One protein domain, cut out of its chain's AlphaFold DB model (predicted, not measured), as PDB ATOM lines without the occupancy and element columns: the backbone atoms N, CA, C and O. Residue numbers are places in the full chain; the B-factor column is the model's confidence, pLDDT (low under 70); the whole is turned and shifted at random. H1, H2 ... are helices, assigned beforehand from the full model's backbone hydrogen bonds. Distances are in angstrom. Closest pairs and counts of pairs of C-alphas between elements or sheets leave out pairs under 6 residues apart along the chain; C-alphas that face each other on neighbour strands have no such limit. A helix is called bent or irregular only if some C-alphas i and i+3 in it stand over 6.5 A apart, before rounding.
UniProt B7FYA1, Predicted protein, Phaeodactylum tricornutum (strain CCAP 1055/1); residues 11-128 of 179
ATOM      1  N   SER A  11      -9.692 -16.469  28.480       94.56
ATOM      2  CA  SER A  11      -8.513 -16.896  27.710       94.56
ATOM      3  C   SER A  11      -8.348 -16.132  26.385       94.56
ATOM      4  O   SER A  11      -7.234 -15.807  25.959       94.56
ATOM      5  N   THR A  12      -9.461 -15.768  25.740       94.88
ATOM      6  CA  THR A  12      -9.427 -14.922  24.540       94.88
ATOM      7  C   THR A  12      -8.938 -13.514  24.870       94.88
ATOM      8  O   THR A  12      -8.120 -12.967  24.135       94.88
ATOM      9  N   VAL A  13      -9.384 -12.944  25.991       95.19
ATOM     10  CA  VAL A  13      -8.926 -11.625  26.454       95.19
ATOM     11  C   VAL A  13      -7.447 -11.665  26.848       95.19
ATOM     12  O   VAL A  13      -6.688 -10.770  26.480       95.19
ATOM     13  N   PHE A  14      -7.001 -12.726  27.523       95.50
ATOM     14  CA  PHE A  14      -5.587 -12.946  27.828       95.50
ATOM     15  C   PHE A  14      -4.726 -12.937  26.559       95.50
ATOM     16  O   PHE A  14      -3.735 -12.207  26.479       95.50
ATOM     17  N   SER A  15      -5.140 -13.689  25.537       94.94
ATOM     18  CA  SER A  15      -4.437 -13.719  24.250       94.94
ATOM     19  C   SER A  15      -4.440 -12.343  23.578       94.94
ATOM     20  O   SER A  15      -3.386 -11.874  23.152       94.94
ATOM     21  N   HIS A  16      -5.576 -11.634  23.593       95.44
ATOM     22  CA  HIS A  16      -5.690 -10.261  23.081       95.44
ATOM     23  C   HIS A  16      -4.690  -9.297  23.729       95.44
ATOM     24  O   HIS A  16      -4.044  -8.520  23.023       95.44
ATOM     25  N   PHE A  17      -4.488  -9.367  25.048       94.81
ATOM     26  CA  PHE A  17      -3.480  -8.539  25.712       94.81
ATOM     27  C   PHE A  17      -2.072  -8.810  25.188       94.81
ATOM     28  O   PHE A  17      -1.321  -7.878  24.890       94.81
ATOM     29  N   LEU A  18      -1.707 -10.082  25.047       95.31
ATOM     30  CA  LEU A  18      -0.376 -10.452  24.584       95.31
ATOM     31  C   LEU A  18      -0.166 -10.111  23.101       95.31
ATOM     32  O   LEU A  18       0.912  -9.634  22.736       95.31
ATOM     33  N   ASP A  19      -1.174 -10.340  22.258       95.25
ATOM     34  CA  ASP A  19      -1.108 -10.179  20.801       95.25
ATOM     35  C   ASP A  19      -1.262  -8.715  20.367       95.25
ATOM     36  O   ASP A  19      -0.483  -8.219  19.552       95.25
ATOM     37  N   ASN A  20      -2.237  -8.001  20.932       94.50
ATOM     38  CA  ASN A  20      -2.711  -6.727  20.387       94.50
ATOM     39  C   ASN A  20      -2.380  -5.526  21.271       94.50
ATOM     40  O   ASN A  20      -2.114  -4.446  20.745       94.50
ATOM     41  N   VAL A  21      -2.374  -5.690  22.598       94.69
ATOM     42  CA  VAL A  21      -2.083  -4.588  23.534       94.69
ATOM     43  C   VAL A  21      -0.583  -4.445  23.762       94.69
ATOM     44  O   VAL A  21      -0.026  -3.350  23.646       94.69
ATOM     45  N   PHE A  22       0.098  -5.547  24.073       93.19
ATOM     46  CA  PHE A  22       1.546  -5.548  24.264       93.19
ATOM     47  C   PHE A  22       2.319  -5.804  22.971       93.19
ATOM     48  O   PHE A  22       3.502  -5.464  22.915       93.19
ATOM     49  N   SER A  23       1.674  -6.396  21.960       93.69
ATOM     50  CA  SER A  23       2.304  -6.787  20.692       93.69
ATOM     51  C   SER A  23       3.545  -7.657  20.896       93.69
ATOM     52  O   SER A  23       4.595  -7.455  20.287       93.69
ATOM     53  N   ILE A  24       3.431  -8.622  21.807       92.44
ATOM     54  CA  ILE A  24       4.516  -9.516  22.182       92.44
ATOM     55  C   ILE A  24       4.480 -10.745  21.261       92.44
ATOM     56  O   ILE A  24       3.492 -11.478  21.296       92.44
ATOM     57  N   PRO A  25       5.538 -11.044  20.485       92.88
ATOM     58  CA  PRO A  25       5.551 -12.200  19.591       92.88
ATOM     59  C   PRO A  25       5.628 -13.529  20.354       92.88
ATOM     60  O   PRO A  25       6.015 -13.584  21.526       92.88
ATOM     61  N   GLN A  26       5.297 -14.621  19.663       87.81
ATOM     62  CA  GLN A  26       5.505 -15.975  20.179       87.81
ATOM     63  C   GLN A  26       6.988 -16.219  20.498       87.81
ATOM     64  O   GLN A  26       7.875 -15.727  19.802       87.81
ATOM     65  N   GLY A  27       7.261 -16.933  21.592       89.00
ATOM     66  CA  GLY A  27       8.626 -17.170  22.088       89.00
ATOM     67  C   GLY A  27       9.256 -16.004  22.860       89.00
ATOM     68  O   GLY A  27      10.360 -16.145  23.381       89.00
ATOM     69  N   HIS A  28       8.574 -14.862  22.994       94.81
ATOM     70  CA  HIS A  28       9.069 -13.771  23.831       94.81
ATOM     71  C   HIS A  28       9.161 -14.194  25.312       94.81
ATOM     72  O   HIS A  28       8.248 -14.867  25.805       94.81
ATOM     73  N   PRO A  29      10.178 -13.733  26.071       95.56
ATOM     74  CA  PRO A  29      10.389 -14.114  27.470       95.56
ATOM     75  C   PRO A  29       9.161 -14.002  28.378       95.56
ATOM     76  O   PRO A  29       8.933 -14.876  29.203       95.56
ATOM     77  N   ILE A  30       8.344 -12.956  28.213       96.12
ATOM     78  CA  ILE A  30       7.094 -12.786  28.979       96.12
ATOM     79  C   ILE A  30       6.111 -13.933  28.705       96.12
ATOM     80  O   ILE A  30       5.593 -14.516  29.650       96.12
ATOM     81  N   ARG A  31       5.894 -14.305  27.434       95.75
ATOM     82  CA  ARG A  31       4.984 -15.408  27.080       95.75
ATOM     83  C   ARG A  31       5.484 -16.743  27.601       95.75
ATOM     84  O   ARG A  31       4.701 -17.504  28.153       95.75
ATOM     85  N   LEU A  32       6.782 -17.007  27.450       95.06
ATOM     86  CA  LEU A  32       7.400 -18.223  27.981       95.06
ATOM     87  C   LEU A  32       7.248 -18.288  29.502       95.06
ATOM     88  O   LEU A  32       6.889 -19.329  30.040       95.06
ATOM     89  N   SER A  33       7.471 -17.160  30.178       95.81
ATOM     90  CA  SER A  33       7.326 -17.055  31.627       95.81
ATOM     91  C   SER A  33       5.896 -17.323  32.090       95.81
ATOM     92  O   SER A  33       5.704 -18.046  33.062       95.81
ATOM     93  N   PHE A  34       4.900 -16.773  31.395       95.56
ATOM     94  CA  PHE A  34       3.485 -16.999  31.689       95.56
ATOM     95  C   PHE A  34       3.090 -18.458  31.457       95.56
ATOM     96  O   PHE A  34       2.571 -19.096  32.369       95.56
ATOM     97  N   ALA A  35       3.438 -19.021  30.300       93.56
ATOM     98  CA  ALA A  35       3.130 -20.411  29.975       93.56
ATOM     99  C   ALA A  35       3.750 -21.398  30.981       93.56
ATOM    100  O   ALA A  35       3.075 -22.306  31.454       93.56
ATOM    101  N   GLN A  36       5.016 -21.200  31.364       93.50
ATOM    102  CA  GLN A  36       5.713 -22.072  32.323       93.50
ATOM    103  C   GLN A  36       5.192 -21.941  33.759       93.50
ATOM    104  O   GLN A  36       5.383 -22.850  34.564       93.50
ATOM    105  N   GLN A  37       4.536 -20.828  34.084       92.38
ATOM    106  CA  GLN A  37       3.882 -20.621  35.375       92.38
ATOM    107  C   GLN A  37       2.387 -20.977  35.351       92.38
ATOM    108  O   GLN A  37       1.741 -20.896  36.393       92.38
ATOM    109  N   GLY A  38       1.850 -21.396  34.200       93.56
ATOM    110  CA  GLY A  38       0.456 -21.815  34.049       93.56
ATOM    111  C   GLY A  38      -0.549 -20.669  33.925       93.56
ATOM    112  O   GLY A  38      -1.699 -20.860  34.288       93.56
ATOM    113  N   TYR A  39      -0.126 -19.497  33.448       94.50
ATOM    114  CA  TYR A  39      -1.014 -18.361  33.188       94.50
ATOM    115  C   TYR A  39      -1.678 -18.535  31.820       94.50
ATOM    116  O   TYR A  39      -0.982 -18.522  30.797       94.50
ATOM    117  N   ASP A  40      -3.002 -18.664  31.794       94.38
ATOM    118  CA  ASP A  40      -3.792 -18.834  30.566       94.38
ATOM    119  C   ASP A  40      -5.123 -18.055  30.559       94.38
ATOM    120  O   ASP A  40      -5.827 -18.033  29.539       94.38
ATOM    121  N   THR A  41      -5.433 -17.362  31.660       95.56
ATOM    122  CA  THR A  41      -6.628 -16.529  31.829       95.56
ATOM    123  C   THR A  41      -6.293 -15.055  32.065       95.56
ATOM    124  O   THR A  41      -5.189 -14.682  32.473       95.56
ATOM    125  N   VAL A  42      -7.262 -14.172  31.805       93.50
ATOM    126  CA  VAL A  42      -7.120 -12.747  32.116       93.50
ATOM    127  C   VAL A  42      -7.081 -12.522  33.626       93.50
ATOM    128  O   VAL A  42      -6.362 -11.641  34.079       93.50
ATOM    129  N   GLU A  43      -7.773 -13.339  34.422       93.06
ATOM    130  CA  GLU A  43      -7.729 -13.251  35.882       93.06
ATOM    131  C   GLU A  43      -6.326 -13.533  36.424       93.06
ATOM    132  O   GLU A  43      -5.894 -12.828  37.337       93.06
ATOM    133  N   ASP A  44      -5.586 -14.479  35.833       93.81
ATOM    134  CA  ASP A  44      -4.186 -14.709  36.200       93.81
ATOM    135  C   ASP A  44      -3.348 -13.457  35.933       93.81
ATOM    136  O   ASP A  44      -2.582 -13.016  36.787       93.81
ATOM    137  N   LEU A  45      -3.526 -12.846  34.757       91.75
ATOM    138  CA  LEU A  45      -2.787 -11.655  34.343       91.75
ATOM    139  C   LEU A  45      -3.090 -10.435  35.228       91.75
ATOM    140  O   LEU A  45      -2.170  -9.715  35.617       91.75
ATOM    141  N   LEU A  46      -4.367 -10.203  35.545       90.56
ATOM    142  CA  LEU A  46      -4.824  -9.099  36.400       90.56
ATOM    143  C   LEU A  46      -4.533  -9.356  37.888       90.56
ATOM    144  O   LEU A  46      -4.503  -8.417  38.682       90.56
ATOM    145  N   GLY A  47      -4.333 -10.619  38.271       89.56
ATOM    146  CA  GLY A  47      -3.999 -11.048  39.625       89.56
ATOM    147  C   GLY A  47      -2.516 -10.937  39.980       89.56
ATOM    148  O   GLY A  47      -2.167 -11.156  41.138       89.56
ATOM    149  N   ILE A  48      -1.640 -10.593  39.026       91.94
ATOM    150  CA  ILE A  48      -0.197 -10.458  39.276       91.94
ATOM    151  C   ILE A  48       0.064  -9.312  40.256       91.94
ATOM    152  O   ILE A  48      -0.253  -8.151  39.990       91.94
ATOM    153  N   CYS A  49       0.758  -9.614  41.349       89.19
ATOM    154  CA  CYS A  49       1.192  -8.596  42.294       89.19
ATOM    155  C   CYS A  49       2.525  -7.951  41.855       89.19
ATOM    156  O   CYS A  49       3.460  -8.620  41.408       89.19
ATOM    157  N   GLU A  50       2.661  -6.623  41.999       89.31
ATOM    158  CA  GLU A  50       3.851  -5.888  41.519       89.31
ATOM    159  C   GLU A  50       5.160  -6.364  42.190       89.31
ATOM    160  O   GLU A  50       6.229  -6.348  41.569       89.31
ATOM    161  N   ASN A  51       5.088  -6.819  43.444       89.38
ATOM    162  CA  ASN A  51       6.212  -7.385  44.200       89.38
ATOM    163  C   ASN A  51       6.669  -8.759  43.670       89.38
ATOM    164  O   ASN A  51       7.843  -9.107  43.815       89.38
ATOM    165  N   GLU A  52       5.786  -9.508  43.013       89.50
ATOM    166  CA  GLU A  52       6.087 -10.821  42.444       89.50
ATOM    167  C   GLU A  52       6.822 -10.715  41.110       89.50
ATOM    168  O   GLU A  52       7.539 -11.634  40.744       89.50
ATOM    169  N   LEU A  53       6.796  -9.566  40.422       92.00
ATOM    170  CA  LEU A  53       7.504  -9.382  39.143       92.00
ATOM    171  C   LEU A  53       9.010  -9.716  39.207       92.00
ATOM    172  O   LEU A  53       9.640  -9.986  38.181       92.00
ATOM    173  N   GLY A  54       9.606  -9.687  40.403       91.38
ATOM    174  CA  GLY A  54      10.988 -10.094  40.641       91.38
ATOM    175  C   GLY A  54      11.259 -11.593  40.463       91.38
ATOM    176  O   GLY A  54      12.400 -11.952  40.151       91.38
ATOM    177  N   THR A  55      10.242 -12.439  40.635       92.12
ATOM    178  CA  THR A  55      10.327 -13.907  40.573       92.12
ATOM    179  C   THR A  55      10.120 -14.447  39.159       92.12
ATOM    180  O   THR A  55      10.576 -15.550  38.864       92.12
ATOM    181  N   PHE A  56       9.523 -13.654  38.263       94.56
ATOM    182  CA  PHE A  56       9.267 -14.059  36.886       94.56
ATOM    183  C   PHE A  56      10.571 -14.315  36.124       94.56
ATOM    184  O   PHE A  56      11.523 -13.518  36.128       94.56
ATOM    185  N   GLY A  57      10.566 -15.430  35.409       94.44
ATOM    186  CA  GLY A  57      11.638 -15.918  34.559       94.44
ATOM    187  C   GLY A  57      11.128 -17.023  33.645       94.44
ATOM    188  O   GLY A  57       9.930 -17.305  33.610       94.44
ATOM    189  N   TYR A  58      12.022 -17.588  32.853       94.56
ATOM    190  CA  TYR A  58      11.699 -18.603  31.869       94.56
ATOM    191  C   TYR A  58      12.903 -19.508  31.630       94.56
ATOM    192  O   TYR A  58      14.054 -19.107  31.806       94.56
ATOM    193  N   VAL A  59      12.635 -20.722  31.181       92.44
ATOM    194  CA  VAL A  59      13.621 -21.622  30.587       92.44
ATOM    195  C   VAL A  59      13.587 -21.437  29.062       92.44
ATOM    196  O   VAL A  59      12.514 -21.598  28.471       92.44
ATOM    197  N   PRO A  60      14.707 -21.082  28.405       86.56
ATOM    198  CA  PRO A  60      14.770 -20.969  26.948       86.56
ATOM    199  C   PRO A  60      14.578 -22.329  26.241       86.56
ATOM    200  O   PRO A  60      15.130 -23.329  26.708       86.56
ATOM    201  N   PRO A  61      13.886 -22.379  25.083       78.62
ATOM    202  CA  PRO A  61      13.645 -23.626  24.343       78.62
ATOM    203  C   PRO A  61      14.920 -24.359  23.896       78.62
ATOM    204  O   PRO A  61      14.940 -25.581  23.845       78.62
ATOM    205  N   THR A  62      15.998 -23.625  23.610       70.56
ATOM    206  CA  THR A  62      17.294 -24.160  23.153       70.56
ATOM    207  C   THR A  62      18.132 -24.831  24.245       70.56
ATOM    208  O   THR A  62      19.213 -25.323  23.955       70.56
ATOM    209  N   SER A  63      17.656 -24.885  25.493       59.44
ATOM    210  CA  SER A  63      18.365 -25.581  26.581       59.44
ATOM    211  C   SER A  63      18.242 -27.112  26.538       59.44
ATOM    212  O   SER A  63      18.826 -27.782  27.378       59.44
ATOM    213  N   LEU A  64      17.499 -27.669  25.574       55.50
ATOM    214  CA  LEU A  64      17.197 -29.103  25.475       55.50
ATOM    215  C   LEU A  64      18.254 -29.950  24.739       55.50
ATOM    216  O   LEU A  64      18.229 -31.169  24.886       55.50
ATOM    217  N   ASP A  65      19.168 -29.338  23.975       55.72
ATOM    218  CA  ASP A  65      20.114 -30.068  23.103       55.72
ATOM    219  C   ASP A  65      21.475 -30.383  23.744       55.72
ATOM    220  O   ASP A  65      22.290 -31.108  23.171       55.72
ATOM    221  N   THR A  66      21.720 -29.901  24.958       56.16
ATOM    222  CA  THR A  66      22.918 -30.248  25.727       56.16
ATOM    223  C   THR A  66      22.460 -30.933  27.003       56.16
ATOM    224  O   THR A  66      21.412 -30.602  27.542       56.16
ATOM    225  N   ASN A  67      23.236 -31.888  27.506       57.66
ATOM    226  CA  ASN A  67      23.016 -32.641  28.750       57.66
ATOM    227  C   ASN A  67      23.065 -31.751  30.025       57.66
ATOM    228  O   ASN A  67      23.435 -32.206  31.107       57.66
ATOM    229  N   ASP A  68      22.749 -30.466  29.875       61.16
ATOM    230  CA  ASP A  68      22.813 -29.405  30.855       61.16
ATOM    231  C   ASP A  68      21.413 -29.162  31.417       61.16
ATOM    232  O   ASP A  68      20.425 -29.004  30.702       61.16
ATOM    233  N   ASN A  69      21.329 -29.136  32.742       67.12
ATOM    234  CA  ASN A  69      20.110 -28.836  33.476       67.12
ATOM    235  C   ASN A  69      19.489 -27.512  32.968       67.12
ATOM    236  O   ASN A  69      20.187 -26.491  32.994       67.12
ATOM    237  N   PRO A  70      18.211 -27.484  32.529       73.38
ATOM    238  CA  PRO A  70      17.589 -26.286  31.974       73.38
ATOM    239  C   PRO A  70      17.701 -25.107  32.942       73.38
ATOM    240  O   PRO A  70      17.164 -25.125  34.053       73.38
ATOM    241  N   GLN A  71      18.422 -24.065  32.528       84.62
ATOM    242  CA  GLN A  71      18.714 -22.941  33.406       84.62
ATOM    243  C   GLN A  71      17.560 -21.934  33.416       84.62
ATOM    244  O   GLN A  71      17.214 -21.324  32.402       84.62
ATOM    245  N   TRP A  72      17.010 -21.704  34.610       90.12
ATOM    246  CA  TRP A  72      16.056 -20.627  34.845       90.12
ATOM    247  C   TRP A  72      16.693 -19.263  34.570       90.12
ATOM    248  O   TRP A  72      17.665 -18.868  35.219       90.12
ATOM    249  N   THR A  73      16.112 -18.524  33.628       93.69
ATOM    250  CA  THR A  73      16.550 -17.185  33.240       93.69
ATOM    251  C   THR A  73      15.539 -16.149  33.730       93.69
ATOM    252  O   THR A  73      14.388 -16.163  33.290       93.69
ATOM    253  N   PRO A  74      15.911 -15.218  34.625       95.38
ATOM    254  CA  PRO A  74      14.989 -14.189  35.095       95.38
ATOM    255  C   PRO A  74      14.586 -13.238  33.961       95.38
ATOM    256  O   PRO A  74      15.375 -12.937  33.062       95.38
ATOM    257  N   LEU A  75      13.369 -12.691  34.027       96.38
ATOM    258  CA  LEU A  75      12.960 -11.632  33.108       96.38
ATOM    259  C   LEU A  75      13.866 -10.404  33.261       96.38
ATOM    260  O   LEU A  75      14.103  -9.931  34.375       96.38
ATOM    261  N   LEU A  76      14.305  -9.843  32.132       96.00
ATOM    262  CA  LEU A  76      15.025  -8.571  32.097       96.00
ATOM    263  C   LEU A  76      14.205  -7.438  32.724       96.00
ATOM    264  O   LEU A  76      12.971  -7.444  32.699       96.00
ATOM    265  N   MET A  77      14.904  -6.409  33.210       95.00
ATOM    266  CA  MET A  77      14.260  -5.239  33.812       95.00
ATOM    267  C   MET A  77      13.258  -4.585  32.850       95.00
ATOM    268  O   MET A  77      12.160  -4.244  33.270       95.00
ATOM    269  N   ALA A  78      13.586  -4.482  31.557       93.00
ATOM    270  CA  ALA A  78      12.681  -3.932  30.550       93.00
ATOM    271  C   ALA A  78      11.343  -4.696  30.473       93.00
ATOM    272  O   ALA A  78      10.285  -4.073  30.467       93.00
ATOM    273  N   HIS A  79      11.372  -6.034  30.517       94.94
ATOM    274  CA  HIS A  79      10.157  -6.858  30.535       94.94
ATOM    275  C   HIS A  79       9.324  -6.603  31.794       94.94
ATOM    276  O   HIS A  79       8.114  -6.409  31.716       94.94
ATOM    277  N   ARG A  80       9.983  -6.534  32.957       94.50
ATOM    278  CA  ARG A  80       9.316  -6.239  34.233       94.50
ATOM    279  C   ARG A  80       8.675  -4.854  34.231       94.50
ATOM    280  O   ARG A  80       7.602  -4.691  34.797       94.50
ATOM    281  N   GLN A  81       9.293  -3.865  33.581       93.19
ATOM    282  CA  GLN A  81       8.696  -2.532  33.454       93.19
ATOM    283  C   GLN A  81       7.446  -2.536  32.572       93.19
ATOM    284  O   GLN A  81       6.494  -1.834  32.900       93.19
ATOM    285  N   ILE A  82       7.402  -3.341  31.503       93.06
ATOM    286  CA  ILE A  82       6.183  -3.502  30.692       93.06
ATOM    287  C   ILE A  82       5.034  -4.006  31.573       93.06
ATOM    288  O   ILE A  82       3.983  -3.371  31.617       93.06
ATOM    289  N   LEU A  83       5.269  -5.083  32.331       94.56
ATOM    290  CA  LEU A  83       4.268  -5.664  33.231       94.56
ATOM    291  C   LEU A  83       3.858  -4.689  34.341       94.56
ATOM    292  O   LEU A  83       2.675  -4.482  34.579       94.56
ATOM    293  N   ARG A  84       4.818  -3.999  34.965       93.62
ATOM    294  CA  ARG A  84       4.535  -2.978  35.982       93.62
ATOM    295  C   ARG A  84       3.661  -1.845  35.442       93.62
ATOM    296  O   ARG A  84       2.717  -1.426  36.107       93.62
ATOM    297  N   HIS A  85       3.973  -1.324  34.255       93.88
ATOM    298  CA  HIS A  85       3.153  -0.285  33.635       93.88
ATOM    299  C   HIS A  85       1.749  -0.787  33.323       93.88
ATOM    300  O   HIS A  85       0.801  -0.028  33.492       93.88
ATOM    301  N   PHE A  86       1.607  -2.044  32.912       93.12
ATOM    302  CA  PHE A  86       0.303  -2.653  32.702       93.12
ATOM    303  C   PHE A  86      -0.523  -2.720  33.996       93.12
ATOM    304  O   PHE A  86      -1.631  -2.191  34.014       93.12
ATOM    305  N   LEU A  87       0.027  -3.244  35.096       92.44
ATOM    306  CA  LEU A  87      -0.693  -3.339  36.378       92.44
ATOM    307  C   LEU A  87      -1.157  -1.966  36.884       92.44
ATOM    308  O   LEU A  87      -2.289  -1.777  37.329       92.44
ATOM    309  N   ARG A  88      -0.299  -0.952  36.747       92.88
ATOM    310  CA  ARG A  88      -0.648   0.428  37.113       92.88
ATOM    311  C   ARG A  88      -1.676   1.045  36.170       92.88
ATOM    312  O   ARG A  88      -2.461   1.896  36.594       92.88
ATOM    313  N   TRP A  89      -1.654   0.665  34.896       94.19
ATOM    314  CA  TRP A  89      -2.645   1.107  33.927       94.19
ATOM    315  C   TRP A  89      -4.015   0.504  34.230       94.19
ATOM    316  O   TRP A  89      -4.976   1.263  34.317       94.19
ATOM    317  N   GLN A  90      -4.086  -0.800  34.503       91.25
ATOM    318  CA  GLN A  90      -5.301  -1.484  34.952       91.25
ATOM    319  C   GLN A  90      -5.911  -0.779  36.169       91.25
ATOM    320  O   GLN A  90      -7.053  -0.331  36.109       91.25
ATOM    321  N   ALA A  91      -5.133  -0.582  37.237       89.75
ATOM    322  CA  ALA A  91      -5.619   0.091  38.443       89.75
ATOM    323  C   ALA A  91      -6.127   1.521  38.163       89.75
ATOM    324  O   ALA A  91      -7.052   2.010  38.810       89.75
ATOM    325  N   SER A  92      -5.527   2.216  37.191       92.12
ATOM    326  CA  SER A  92      -5.985   3.537  36.749       92.12
ATOM    327  C   SER A  92      -7.324   3.470  36.008       92.12
ATOM    328  O   SER A  92      -8.181   4.324  36.233       92.12
ATOM    329  N   LEU A  93      -7.519   2.467  35.148       91.94
ATOM    330  CA  LEU A  93      -8.779   2.250  34.434       91.94
ATOM    331  C   LEU A  93      -9.913   1.903  35.406       91.94
ATOM    332  O   LEU A  93     -10.950   2.561  35.378       91.94
ATOM    333  N   GLU A  94      -9.684   0.959  36.321       91.12
ATOM    334  CA  GLU A  94     -10.671   0.570  37.339       91.12
ATOM    335  C   GLU A  94     -11.043   1.751  38.242       91.12
ATOM    336  O   GLU A  94     -12.220   1.978  38.518       91.12
ATOM    337  N   ARG A  95     -10.067   2.579  38.640       90.56
ATOM    338  CA  ARG A  95     -10.334   3.793  39.427       90.56
ATOM    339  C   ARG A  95     -11.184   4.810  38.664       90.56
ATOM    340  O   ARG A  95     -12.041   5.446  39.266       90.56
ATOM    341  N   LYS A  96     -10.941   4.991  37.361       90.06
ATOM    342  CA  LYS A  96     -11.731   5.905  36.518       90.06
ATOM    343  C   LYS A  96     -13.158   5.405  36.317       90.06
ATOM    344  O   LYS A  96     -14.076   6.216  36.309       90.06
ATOM    345  N   LYS A  97     -13.330   4.092  36.155       92.56
ATOM    346  CA  LYS A  97     -14.640   3.450  36.001       92.56
ATOM    347  C   LYS A  97     -15.403   3.360  37.329       92.56
ATOM    348  O   LYS A  97     -16.628   3.396  37.338       92.56
ATOM    349  N   GLY A  98     -14.693   3.226  38.448       92.00
ATOM    350  CA  GLY A  98     -15.263   2.973  39.774       92.00
ATOM    351  C   GLY A  98     -15.652   1.509  40.020       92.00
ATOM    352  O   GLY A  98     -16.306   1.209  41.014       92.00
ATOM    353  N   SER A  99     -15.281   0.594  39.122       90.12
ATOM    354  CA  SER A  99     -15.545  -0.848  39.225       90.12
ATOM    355  C   SER A  99     -14.512  -1.644  38.423       90.12
ATOM    356  O   SER A  99     -13.739  -1.067  37.654       90.12
ATOM    357  N   SER A 100     -14.487  -2.968  38.608       87.44
ATOM    358  CA  SER A 100     -13.646  -3.853  37.798       87.44
ATOM    359  C   SER A 100     -14.060  -3.813  36.327       87.44
ATOM    360  O   SER A 100     -15.244  -3.665  36.001       87.44
ATOM    361  N   LEU A 101     -13.077  -3.961  35.443       89.12
ATOM    362  CA  LEU A 101     -13.319  -4.106  34.013       89.12
ATOM    363  C   LEU A 101     -13.834  -5.514  33.708       89.12
ATOM    364  O   LEU A 101     -13.360  -6.485  34.299       89.12
ATOM    365  N   ASP A 102     -14.799  -5.617  32.802       91.31
ATOM    366  CA  ASP A 102     -15.274  -6.897  32.284       91.31
ATOM    367  C   ASP A 102     -14.531  -7.306  31.000       91.31
ATOM    368  O   ASP A 102     -13.771  -6.538  30.408       91.31
ATOM    369  N   ASN A 103     -14.742  -8.546  30.557       91.88
ATOM    370  CA  ASN A 103     -14.050  -9.090  29.387       91.88
ATOM    371  C   ASN A 103     -14.359  -8.333  28.083       91.88
ATOM    372  O   ASN A 103     -13.502  -8.291  27.200       91.88
ATOM    373  N   SER A 104     -15.556  -7.753  27.947       90.94
ATOM    374  CA  SER A 104     -15.923  -6.943  26.777       90.94
ATOM    375  C   SER A 104     -15.170  -5.619  26.745       90.94
ATOM    376  O   SER A 104     -14.689  -5.218  25.695       90.94
ATOM    377  N   GLU A 105     -14.990  -4.963  27.885       92.19
ATOM    378  CA  GLU A 105     -14.212  -3.724  27.955       92.19
ATOM    379  C   GLU A 105     -12.715  -3.990  27.789       92.19
ATOM    380  O   GLU A 105     -11.998  -3.232  27.139       92.19
ATOM    381  N   LEU A 106     -12.224  -5.087  28.369       92.50
ATOM    382  CA  LEU A 106     -10.812  -5.448  28.294       92.50
ATOM    383  C   LEU A 106     -10.370  -5.757  26.858       92.50
ATOM    384  O   LEU A 106      -9.235  -5.439  26.501       92.50
ATOM    385  N   VAL A 107     -11.241  -6.338  26.026       93.44
ATOM    386  CA  VAL A 107     -10.915  -6.597  24.613       93.44
ATOM    387  C   VAL A 107     -10.946  -5.327  23.751       93.44
ATOM    388  O   VAL A 107     -10.293  -5.269  22.712       93.44
ATOM    389  N   GLU A 108     -11.649  -4.277  24.171       93.81
ATOM    390  CA  GLU A 108     -11.641  -2.997  23.449       93.81
ATOM    391  C   GLU A 108     -10.317  -2.237  23.614       93.81
ATOM    392  O   GLU A 108      -9.987  -1.382  22.791       93.81
ATOM    393  N   LEU A 109      -9.528  -2.565  24.642       94.50
ATOM    394  CA  LEU A 109      -8.233  -1.937  24.879       94.50
ATOM    395  C   LEU A 109      -7.247  -2.245  23.751       94.50
ATOM    396  O   LEU A 109      -7.086  -3.389  23.322       94.50
ATOM    397  N   THR A 110      -6.514  -1.222  23.320       95.50
ATOM    398  CA  THR A 110      -5.549  -1.324  22.223       95.50
ATOM    399  C   THR A 110      -4.118  -1.032  22.675       95.50
ATOM    400  O   THR A 110      -3.863  -0.448  23.736       95.50
ATOM    401  N   SER A 111      -3.139  -1.377  21.832       95.00
ATOM    402  CA  SER A 111      -1.744  -0.958  22.034       95.00
ATOM    403  C   SER A 111      -1.576   0.562  22.060       95.00
ATOM    404  O   SER A 111      -0.702   1.069  22.769       95.00
ATOM    405  N   SER A 112      -2.421   1.303  21.335       95.25
ATOM    406  CA  SER A 112      -2.422   2.767  21.333       95.25
ATOM    407  C   SER A 112      -2.818   3.332  22.692       95.25
ATOM    408  O   SER A 112      -2.147   4.244  23.177       95.25
ATOM    409  N   ASP A 113      -3.829   2.755  23.344       95.31
ATOM    410  CA  ASP A 113      -4.263   3.182  24.677       95.31
ATOM    411  C   ASP A 113      -3.164   2.942  25.711       95.31
ATOM    412  O   ASP A 113      -2.829   3.825  26.511       95.31
ATOM    413  N   PHE A 114      -2.514   1.777  25.634       94.75
ATOM    414  CA  PHE A 114      -1.385   1.466  26.500       94.75
ATOM    415  C   PHE A 114      -0.190   2.395  26.243       94.75
ATOM    416  O   PHE A 114       0.462   2.874  27.176       94.75
ATOM    417  N   ALA A 115       0.116   2.682  24.976       93.00
ATOM    418  CA  ALA A 115       1.185   3.600  24.603       93.00
ATOM    419  C   ALA A 115       0.895   5.036  25.058       93.00
ATOM    420  O   ALA A 115       1.806   5.723  25.527       93.00
ATOM    421  N   PHE A 116      -0.358   5.484  24.952       93.44
ATOM    422  CA  PHE A 116      -0.805   6.778  25.454       93.44
ATOM    423  C   PHE A 116      -0.620   6.862  26.970       93.44
ATOM    424  O   PHE A 116       0.060   7.772  27.449       93.44
ATOM    425  N   TYR A 117      -1.094   5.855  27.713       94.19
ATOM    426  CA  TYR A 117      -0.872   5.766  29.156       94.19
ATOM    427  C   TYR A 117       0.615   5.843  29.519       94.19
ATOM    428  O   TYR A 117       0.992   6.652  30.368       94.19
ATOM    429  N   LYS A 118       1.476   5.045  28.869       90.69
ATOM    430  CA  LYS A 118       2.921   5.043  29.153       90.69
ATOM    431  C   LYS A 118       3.538   6.427  28.960       90.69
ATOM    432  O   LYS A 118       4.317   6.859  29.807       90.69
ATOM    433  N   ARG A 119       3.176   7.142  27.888       89.31
ATOM    434  CA  ARG A 119       3.654   8.515  27.647       89.31
ATOM    435  C   ARG A 119       3.199   9.472  28.747       89.31
ATOM    436  O   ARG A 119       4.024  10.220  29.267       89.31
ATOM    437  N   SER A 120       1.930   9.415  29.147       87.50
ATOM    438  CA  SER A 120       1.404  10.250  30.232       87.50
ATOM    439  C   SER A 120       2.059   9.933  31.580       87.50
ATOM    440  O   SER A 120       2.425  10.845  32.316       87.50
ATOM    441  N   ALA A 121       2.255   8.652  31.898       83.19
ATOM    442  CA  ALA A 121       2.880   8.214  33.143       83.19
ATOM    443  C   ALA A 121       4.352   8.645  33.238       83.19
ATOM    444  O   ALA A 121       4.799   9.042  34.310       83.19
ATOM    445  N   LEU A 122       5.093   8.612  32.126       72.50
ATOM    446  CA  LEU A 122       6.480   9.082  32.065       72.50
ATOM    447  C   LEU A 122       6.577  10.616  32.123       72.50
ATOM    448  O   LEU A 122       7.476  11.143  32.776       72.50
ATOM    449  N   GLY A 123       5.632  11.338  31.510       58.75
ATOM    450  CA  GLY A 123       5.566  12.804  31.575       58.75
ATOM    451  C   GLY A 123       5.331  13.343  32.992       58.75
ATOM    452  O   GLY A 123       5.906  14.364  33.367       58.75
ATOM    453  N   GLN A 124       4.573  12.613  33.815       52.66
ATOM    454  CA  GLN A 124       4.362  12.946  35.230       52.66
ATOM    455  C   GLN A 124       5.648  12.828  36.070       52.66
ATOM    456  O   GLN A 124       5.796  13.548  37.050       52.66
ATOM    457  N   VAL A 125       6.617  11.988  35.680       47.44
ATOM    458  CA  VAL A 125       7.910  11.889  36.390       47.44
ATOM    459  C   VAL A 125       8.756  13.150  36.180       47.44
ATOM    460  O   VAL A 125       9.446  13.585  37.096       47.44
ATOM    461  N   SER A 126       8.654  13.785  35.007       43.00
ATOM    462  CA  SER A 126       9.352  15.046  34.717       43.00
ATOM    463  C   SER A 126       8.775  16.226  35.514       43.00
ATOM    464  O   SER A 126       9.516  17.088  35.973       43.00
ATOM    465  N   SER A 127       7.457  16.242  35.753       36.50
ATOM    466  CA  SER A 127       6.798  17.340  36.482       36.50
ATOM    467  C   SER A 127       6.902  17.242  38.009       36.50
ATOM    468  O   SER A 127       6.612  18.221  38.693       36.50
ATOM    469  N   VAL A 128       7.302  16.092  38.558       40.56
ATOM    470  CA  VAL A 128       7.467  15.900  40.014       40.56
ATOM    471  C   VAL A 128       8.888  16.250  40.483       40.56
ATOM    472  O   VAL A 128       9.117  16.417  41.679       40.56
TER     473      VAL A 128
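Overview. This is residues 11 to 128 of the 179 residues of the protein "Predicted protein" of Phaeodactylum tricornutum (strain CCAP 1055/1) (UniProt B7FYA1). Two long helices, H5 and H7, cross at nearly a right angle, and the shorter helices H1, H3 and H6 form a small cluster beside them, with H1 meeting the start of H7 and H2 near both H1 and H5. From this body a thin arm with H4 near its tip extends, its residues 64 to 69 sticking out, and the tail of H7, residues 122 to 128, sticks out as well. The printed part has 118 residues with seven named helices, H1 to H7 in chain order, and no named strand; the class is all helix. The whole is only just compact, close to loose, with a radius of gyration of the C-alphas of 15.7 A, and only just elongated, spanning 52 by 35 by 23 A.

Along the chain. H1, residues 11 to 21, begins with C-alpha 11 at (-8.513, -16.896, 27.710) and is 14.5 A long; it is neither bent nor irregular, but only just: C-alphas 18 and 21 are 6.2 A apart. H2 is residues 29 to 37, 12.1 A long, and H3 is residues 42 to 46. H4, residues 61 to 64, is only just irregular, with C-alphas 61 and 64 6.6 A apart. H5, residues 77 to 97, is the longest helix by residues, 30.3 A, and begins with C-alpha 77 at (14.260, -5.239, 33.812). H6 is residues 103 to 108. H7, residues 111 to 128, is 26.3 A long and ends with C-alpha 128 at (7.467, 15.900, 40.014).

Arrangement. H1 is the hub, touching three helices. It touches H3, the closest C-alphas being those of Phe 14 and Val 42, 4.6 A apart. It touches H6 at a shallow tilt of 18 degrees, the same way, with the C-alphas of Val 13 and Val 107 closest at 5.7 A. H1 and H7 touch only at their ends, closest at the C-alphas of Val 21 and Ser 111, 3.9 A. H5 touches H7 with residues 85 to 89 alone, about perpendicular at 86 degrees; the C-alphas of Trp 89 and Tyr 117 are closest at 6.9 A. H2 and H5 are close but not clearly touching, with the C-alphas of Ile 30 and His 79 closest at 6.9 A. H4 touches no helix. Every O i to N i+4 pair is within hydrogen-bond range in H1, H2, H3 and H5; the count is 1 of 2 in H6 and 12 of 14 in H7, while H4 is too short for such a pair and has 0 of 1 O i to N i+3 pair within range.

Size, cuts and confidence. The C-alphas farthest apart, those of Asn 67 and Gly 98, are 53.4 A apart. The printed part has no cut. The links H3 to H4 and H4 to H5 are long; residues 57 to 58 pair with residues 73 to 74, antiparallel. The mean pLDDT of the printed part is 87.8; residues 63 to 69 and 123 to 128 are under 70.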